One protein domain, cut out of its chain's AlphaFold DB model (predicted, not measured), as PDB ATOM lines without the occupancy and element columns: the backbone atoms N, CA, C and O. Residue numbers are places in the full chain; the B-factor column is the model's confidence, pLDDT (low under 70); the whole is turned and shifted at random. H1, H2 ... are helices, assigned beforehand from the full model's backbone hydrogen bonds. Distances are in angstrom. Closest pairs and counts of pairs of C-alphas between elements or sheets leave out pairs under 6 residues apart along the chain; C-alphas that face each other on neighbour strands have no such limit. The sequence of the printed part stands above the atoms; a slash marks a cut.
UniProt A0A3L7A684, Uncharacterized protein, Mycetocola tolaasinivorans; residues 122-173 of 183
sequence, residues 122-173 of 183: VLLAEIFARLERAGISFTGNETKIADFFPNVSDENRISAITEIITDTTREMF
ATOM      1  N   VAL A 122      21.734  39.079 -22.715       97.62
ATOM      2  CA  VAL A 122      22.044  37.747 -22.184       97.62
ATOM      3  C   VAL A 122      23.559  37.555 -22.131       97.62
ATOM      4  O   VAL A 122      24.077  37.089 -21.116       97.62
ATOM      5  N   LEU A 123      24.277  37.988 -23.175       97.69
ATOM      6  CA  LEU A 123      25.742  38.014 -23.190       97.69
ATOM      7  C   LEU A 123      26.306  38.901 -22.071       97.69
ATOM      8  O   LEU A 123      27.195  38.484 -21.330       97.69
ATOM      9  N   LEU A 124      25.771  40.114 -21.922       98.25
ATOM     10  CA  LEU A 124      26.212  41.085 -20.924       98.25
ATOM     11  C   LEU A 124      26.065  40.545 -19.494       98.25
ATOM     12  O   LEU A 124      26.973  40.700 -18.675       98.25
ATOM     13  N   ALA A 125      24.951  39.869 -19.205       98.44
ATOM     14  CA  ALA A 125      24.722  39.250 -17.904       98.44
ATOM     15  C   ALA A 125      25.770  38.168 -17.576       98.44
ATOM     16  O   ALA A 125      26.286  38.134 -16.457       98.44
ATOM     17  N   GLU A 126      26.127  37.316 -18.542       98.56
ATOM     18  CA  GLU A 126      27.157  36.289 -18.333       98.56
ATOM     19  C   GLU A 126      28.566  36.895 -18.229       98.56
ATOM     20  O   GLU A 126      29.368  36.444 -17.405       98.56
ATOM     21  N   ILE A 127      28.862  37.960 -18.988       98.44
ATOM     22  CA  ILE A 127      30.113  38.720 -18.847       98.44
ATOM     23  C   ILE A 127      30.256  39.230 -17.410       98.44
ATOM     24  O   ILE A 127      31.292  38.996 -16.785       98.44
ATOM     25  N   PHE A 128      29.220  39.858 -16.840       98.69
ATOM     26  CA  PHE A 128      29.254  40.309 -15.445       98.69
ATOM     27  C   PHE A 128      29.481  39.158 -14.462       98.69
ATOM     28  O   PHE A 128      30.343  39.266 -13.586       98.69
ATOM     29  N   ALA A 129      28.796  38.026 -14.640       98.62
ATOM     30  CA  ALA A 129      28.980  36.854 -13.786       98.62
ATOM     31  C   ALA A 129      30.410  36.279 -13.856       98.62
ATOM     32  O   ALA A 129      30.928  35.737 -12.873       98.62
ATOM     33  N   ARG A 130      31.082  36.363 -15.009       98.56
ATOM     34  CA  ARG A 130      32.486  35.937 -15.160       98.56
ATOM     35  C   ARG A 130      33.470  36.939 -14.580       98.56
ATOM     36  O   ARG A 130      34.407  36.515 -13.911       98.56
ATOM     37  N   LEU A 131      33.239  38.236 -14.774       98.38
ATOM     38  CA  LEU A 131      34.059  39.287 -14.167       98.38
ATOM     39  C   LEU A 131      34.022  39.203 -12.637       98.38
ATOM     40  O   LEU A 131      35.074  39.250 -12.001       98.38
ATOM     41  N   GLU A 132      32.838  38.986 -12.058       98.50
ATOM     42  CA  GLU A 132      32.671  38.773 -10.618       98.50
ATOM     43  C   GLU A 132      33.463  37.547 -10.133       98.50
ATOM     44  O   GLU A 132      34.250  37.654  -9.191       98.50
ATOM     45  N   ARG A 133      33.338  36.398 -10.815       98.50
ATOM     46  CA  ARG A 133      34.106  35.177 -10.496       98.50
ATOM     47  C   ARG A 133      35.620  35.368 -10.615       98.50
ATOM     48  O   ARG A 133      36.364  34.770  -9.841       98.50
ATOM     49  N   ALA A 134      36.070  36.183 -11.565       97.88
ATOM     50  CA  ALA A 134      37.478  36.507 -11.774       97.88
ATOM     51  C   ALA A 134      38.010  37.570 -10.792       97.88
ATOM     52  O   ALA A 134      39.210  37.843 -10.781       97.88
ATOM     53  N   GLY A 135      37.144  38.188  -9.979       97.75
ATOM     54  CA  GLY A 135      37.521  39.288  -9.094       97.75
ATOM     55  C   GLY A 135      37.915  40.569  -9.839       97.75
ATOM     56  O   GLY A 135      38.624  41.408  -9.283       97.75
ATOM     57  N   ILE A 136      37.481  40.731 -11.093       96.81
ATOM     58  CA  ILE A 136      37.753  41.920 -11.906       96.81
ATOM     59  C   ILE A 136      36.657  42.949 -11.640       96.81
ATOM     60  O   ILE A 136      35.475  42.666 -11.802       96.81
ATOM     61  N   SER A 137      37.040  44.162 -11.241       95.25
ATOM     62  CA  SER A 137      36.073  45.220 -10.936       95.25
ATOM     63  C   SER A 137      35.387  45.771 -12.193       95.25
ATOM     64  O   SER A 137      36.045  46.100 -13.190       95.25
ATOM     65  N   PHE A 138      34.071  45.941 -12.089       96.50
ATOM     66  CA  PHE A 138      33.178  46.576 -13.059       96.50
ATOM     67  C   PHE A 138      32.141  47.432 -12.311       96.50
ATOM     68  O   PHE A 138      32.024  47.348 -11.087       96.50
ATOM     69  N   THR A 139      31.434  48.300 -13.026       96.62
ATOM     70  CA  THR A 139      30.468  49.249 -12.451       96.62
ATOM     71  C   THR A 139      29.043  48.704 -12.410       96.62
ATOM     72  O   THR A 139      28.245  49.165 -11.595       96.62
ATOM     73  N   GLY A 140      28.720  47.749 -13.285       96.75
ATOM     74  CA  GLY A 140      27.376  47.208 -13.493       96.75
ATOM     75  C   GLY A 140      26.510  48.070 -14.414       96.75
ATOM     76  O   GLY A 140      25.354  47.732 -14.647       96.75
ATOM     77  N   ASN A 141      27.052  49.180 -14.926       97.19
ATOM     78  CA  ASN A 141      26.372  50.088 -15.852       97.19
ATOM     79  C   ASN A 141      26.900  49.958 -17.286       97.19
ATOM     80  O   ASN A 141      26.505  50.735 -18.153       97.19
ATOM     81  N   GLU A 142      27.818  49.025 -17.531       97.31
ATOM     82  CA  GLU A 142      28.354  48.771 -18.856       97.31
ATOM     83  C   GLU A 142      27.239  48.277 -19.777       97.31
ATOM     84  O   GLU A 142      26.520  47.337 -19.456       97.31
ATOM     85  N   THR A 143      27.097  48.917 -20.931       96.88
ATOM     86  CA  THR A 143      26.124  48.542 -21.971       96.88
ATOM     87  C   THR A 143      26.794  48.297 -23.318       96.88
ATOM     88  O   THR A 143      26.229  47.621 -24.172       96.88
ATOM     89  N   LYS A 144      28.017  48.800 -23.500       95.69
ATOM     90  CA  LYS A 144      28.867  48.621 -24.685       95.69
ATOM     91  C   LYS A 144      30.289  48.255 -24.267       95.69
ATOM     92  O   LYS A 144      30.713  48.544 -23.152       95.69
ATOM     93  N   ILE A 145      31.050  47.675 -25.195       94.31
ATOM     94  CA  ILE A 145      32.423  47.199 -24.960       94.31
ATOM     95  C   ILE A 145      33.322  48.295 -24.363       94.31
ATOM     96  O   ILE A 145      34.025  48.048 -23.388       94.31
ATOM     97  N   ALA A 146      33.239  49.526 -24.880       93.56
ATOM     98  CA  ALA A 146      34.034  50.656 -24.396       93.56
ATOM     99  C   ALA A 146      33.789  51.008 -22.912       93.56
ATOM    100  O   ALA A 146      34.693  51.521 -22.255       93.56
ATOM    101  N   ASP A 147      32.605  50.711 -22.358       95.38
ATOM    102  CA  ASP A 147      32.292  51.020 -20.956       95.38
ATOM    103  C   ASP A 147      33.146  50.188 -19.986       95.38
ATOM    104  O   ASP A 147      33.429  50.622 -18.869       95.38
ATOM    105  N   PHE A 148      33.626  49.018 -20.423       95.06
ATOM    106  CA  PHE A 148      34.517  48.185 -19.623       95.06
ATOM    107  C   PHE A 148      35.932  48.757 -19.501       95.06
ATOM    108  O   PHE A 148      36.683  48.290 -18.642       95.06
ATOM    109  N   PHE A 149      36.310  49.757 -20.306       93.25
ATOM    110  CA  PHE A 149      37.677  50.285 -20.398       93.25
ATOM    111  C   PHE A 149      37.760  51.791 -20.087       93.25
ATOM    112  O   PHE A 149      38.237  52.571 -20.911       93.25
ATOM    113  N   PRO A 150      37.371  52.241 -18.876       85.44
ATOM    114  CA  PRO A 150      37.422  53.662 -18.516       85.44
ATOM    115  C   PRO A 150      38.854  54.217 -18.425       85.44
ATOM    116  O   PRO A 150      39.049  55.430 -18.445       85.44
ATOM    117  N   ASN A 151      39.860  53.342 -18.313       83.00
ATOM    118  CA  ASN A 151      41.271  53.695 -18.367       83.00
ATOM    119  C   ASN A 151      42.007  52.764 -19.339       83.00
ATOM    120  O   ASN A 151      42.202  51.584 -19.048       83.00
ATOM    121  N   VAL A 152      42.443  53.314 -20.471       83.44
ATOM    122  CA  VAL A 152      43.120  52.563 -21.540       83.44
ATOM    123  C   VAL A 152      44.587  52.226 -21.230       83.44
ATOM    124  O   VAL A 152      45.241  51.575 -22.033       83.44
ATOM    125  N   SER A 153      45.127  52.658 -20.083       89.56
ATOM    126  CA  SER A 153      46.535  52.424 -19.731       89.56
ATOM    127  C   SER A 153      46.809  51.097 -19.009       89.56
ATOM    128  O   SER A 153      47.968  50.787 -18.747       89.56
ATOM    129  N   ASP A 154      45.777  50.354 -18.599       92.12
ATOM    130  CA  ASP A 154      45.926  49.086 -17.869       92.12
ATOM    131  C   ASP A 154      45.797  47.894 -18.828       92.12
ATOM    132  O   ASP A 154      44.732  47.288 -18.962       92.12
ATOM    133  N   GLU A 155      46.895  47.575 -19.517       92.56
ATOM    134  CA  GLU A 155      46.951  46.505 -20.524       92.56
ATOM    135  C   GLU A 155      46.560  45.131 -19.959       92.56
ATOM    136  O   GLU A 155      45.873  44.361 -20.629       92.56
ATOM    137  N   ASN A 156      46.934  44.833 -18.709       93.50
ATOM    138  CA  ASN A 156      46.600  43.559 -18.067       93.50
ATOM    139  C   ASN A 156      45.093  43.436 -17.853       93.50
ATOM    140  O   ASN A 156      44.498  42.400 -18.158       93.50
ATOM    141  N   ARG A 157      44.458  44.503 -17.353       93.94
ATOM    142  CA  ARG A 157      43.006  44.530 -17.185       93.94
ATOM    143  C   ARG A 157      42.291  44.500 -18.533       93.94
ATOM    144  O   ARG A 157      41.291  43.794 -18.655       93.94
ATOM    145  N   ILE A 158      42.797  45.224 -19.536       94.25
ATOM    146  CA  ILE A 158      42.247  45.192 -20.898       94.25
ATOM    147  C   ILE A 158      42.261  43.764 -21.434       94.25
ATOM    148  O   ILE A 158      41.218  43.265 -21.855       94.25
ATOM    149  N   SER A 159      43.411  43.093 -21.364       94.62
ATOM    150  CA  SER A 159      43.571  41.714 -21.822       94.62
ATOM    151  C   SER A 159      42.607  40.767 -21.108       94.62
ATOM    152  O   SER A 159      41.893  40.024 -21.775       94.62
ATOM    153  N   ALA A 160      42.535  40.823 -19.774       95.88
ATOM    154  CA  ALA A 160      41.694  39.919 -18.990       95.88
ATOM    155  C   ALA A 160      40.193  40.084 -19.291       95.88
ATOM    156  O   ALA A 160      39.456  39.106 -19.398       95.88
ATOM    157  N   ILE A 161      39.728  41.322 -19.465       96.19
ATOM    158  CA  ILE A 161      38.331  41.586 -19.831       96.19
ATOM    159  C   ILE A 161      38.054  41.156 -21.268       96.19
ATOM    160  O   ILE A 161      37.024  40.545 -21.536       96.19
ATOM    161  N   THR A 162      38.971  41.459 -22.186       95.81
ATOM    162  CA  THR A 162      38.845  41.092 -23.602       95.81
ATOM    163  C   THR A 162      38.752  39.576 -23.766       95.81
ATOM    164  O   THR A 162      37.916  39.098 -24.531       95.81
ATOM    165  N   GLU A 163      39.555  38.819 -23.012       96.44
ATOM    166  CA  GLU A 163      39.500  37.356 -22.950       96.44
ATOM    167  C   GLU A 163      38.137  36.872 -22.444       96.44
ATOM    168  O   GLU A 163      37.476  36.107 -23.140       96.44
ATOM    169  N   ILE A 164      37.646  37.401 -21.314       97.88
ATOM    170  CA  ILE A 164      36.319  37.047 -20.785       97.88
ATOM    171  C   ILE A 164      35.217  37.324 -21.806       97.88
ATOM    172  O   ILE A 164      34.386  36.451 -22.050       97.88
ATOM    173  N   ILE A 165      35.191  38.510 -22.418       96.88
ATOM    174  CA  ILE A 165      34.171  38.860 -23.415       96.88
ATOM    175  C   ILE A 165      34.254  37.904 -24.606       96.88
ATOM    176  O   ILE A 165      33.231  37.380 -25.049       96.88
ATOM    177  N   THR A 166      35.463  37.644 -25.103       95.94
ATOM    178  CA  THR A 166      35.687  36.778 -26.265       95.94
ATOM    179  C   THR A 166      35.245  35.344 -25.990       95.94
ATOM    180  O   THR A 166      34.487  34.780 -26.779       95.94
ATOM    181  N   ASP A 167      35.667  34.768 -24.867       97.38
ATOM    182  CA  ASP A 167      35.347  33.392 -24.494       97.38
ATOM    183  C   ASP A 167      33.857  33.213 -24.222       97.38
ATOM    184  O   ASP A 167      33.248  32.261 -24.706       97.38
ATOM    185  N   THR A 168      33.242  34.166 -23.521       97.81
ATOM    186  CA  THR A 168      31.795  34.147 -23.264       97.81
ATOM    187  C   THR A 168      31.005  34.213 -24.563       97.81
ATOM    188  O   THR A 168      30.058  33.453 -24.757       97.81
ATOM    189  N   THR A 169      31.419  35.095 -25.476       96.38
ATOM    190  CA  THR A 169      30.758  35.241 -26.772       96.38
ATOM    191  C   THR A 169      30.851  33.946 -27.574       96.38
ATOM    192  O   THR A 169      29.834  33.476 -28.071       96.38
ATOM    193  N   ARG A 170      32.037  33.329 -27.656       95.62
ATOM    194  CA  ARG A 170      32.235  32.055 -28.370       95.62
ATOM    195  C   ARG A 170      31.432  30.905 -27.769       95.62
ATOM    196  O   ARG A 170      30.942  30.057 -28.505       95.62
ATOM    197  N   GLU A 171      31.317  30.858 -26.446       97.19
ATOM    198  CA  GLU A 171      30.587  29.800 -25.749       97.19
ATOM    199  C   GLU A 171      29.070  29.919 -25.947       97.19
ATOM    200  O   GLU A 171      28.398  28.912 -26.164       97.19
ATOM    201  N   MET A 172      28.526  31.137 -25.887       96.94
ATOM    202  CA  MET A 172      27.080  31.378 -25.966       96.94
ATOM    203  C   MET A 172      26.558  31.551 -27.394       96.94
ATOM    204  O   MET A 172      25.397  31.242 -27.657       96.94
ATOM    205  N   PHE A 173      27.400  32.033 -28.309       95.06
ATOM    206  CA  PHE A 173      27.070  32.300 -29.710       95.06
ATOM    207  C   PHE A 173      28.050  31.556 -30.631       95.06
ATOM    208  O   PHE A 173      28.814  32.193 -31.358       95.06
TER     209      PHE A 173
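Overview. This is residues 122 to 173 of the 183 residues of an uncharacterized protein of Mycetocola tolaasinivorans (UniProt A0A3L7A684). H1 crosses the long helix H3 steeply, and a long looping link leads from H1 to H2, a short helix near H3. Residues 151 to 156 stick out at one end. The printed part has 52 residues with three named helices, in the order H1, H2, H3, and no named strand; the class is all helix. It is compact, with a radius of gyration of the C-alphas of 10.3 A and spans of 30 by 20 by 19 A.

Arrangement. H1, residues 122 to 133, touches H3, residues 155 to 172, at a steep tilt of 48 degrees, opposite ways; their closest C-alphas, of Ile 127 and Ile 165, are 6.1 A apart. H2, residues 145 to 148, is apart from H1. H2 is close to H3 but not clearly touching; their closest C-alphas, of Phe 148 and Ile 161, are 7.6 A apart. In H1 and H3 every O i to N i+4 pair is within hydrogen-bond range; H2 is too short for such a pair.

Along the chain. H1 begins at C-alpha 122 (22.044, 37.747, -22.184) and is 17.0 A long. H2 measures 5.8 A. H3 measures 25.6 A and ends at C-alpha 172 (27.080, 31.378, -25.966).

Size, cuts and confidence. The farthest C-alphas, of Ser 153 and Phe 173, are 29.7 A apart. The printed part has no cut. The link H1 to H2 is long, with 11 residues. No printed residue is under 70 in pLDDT.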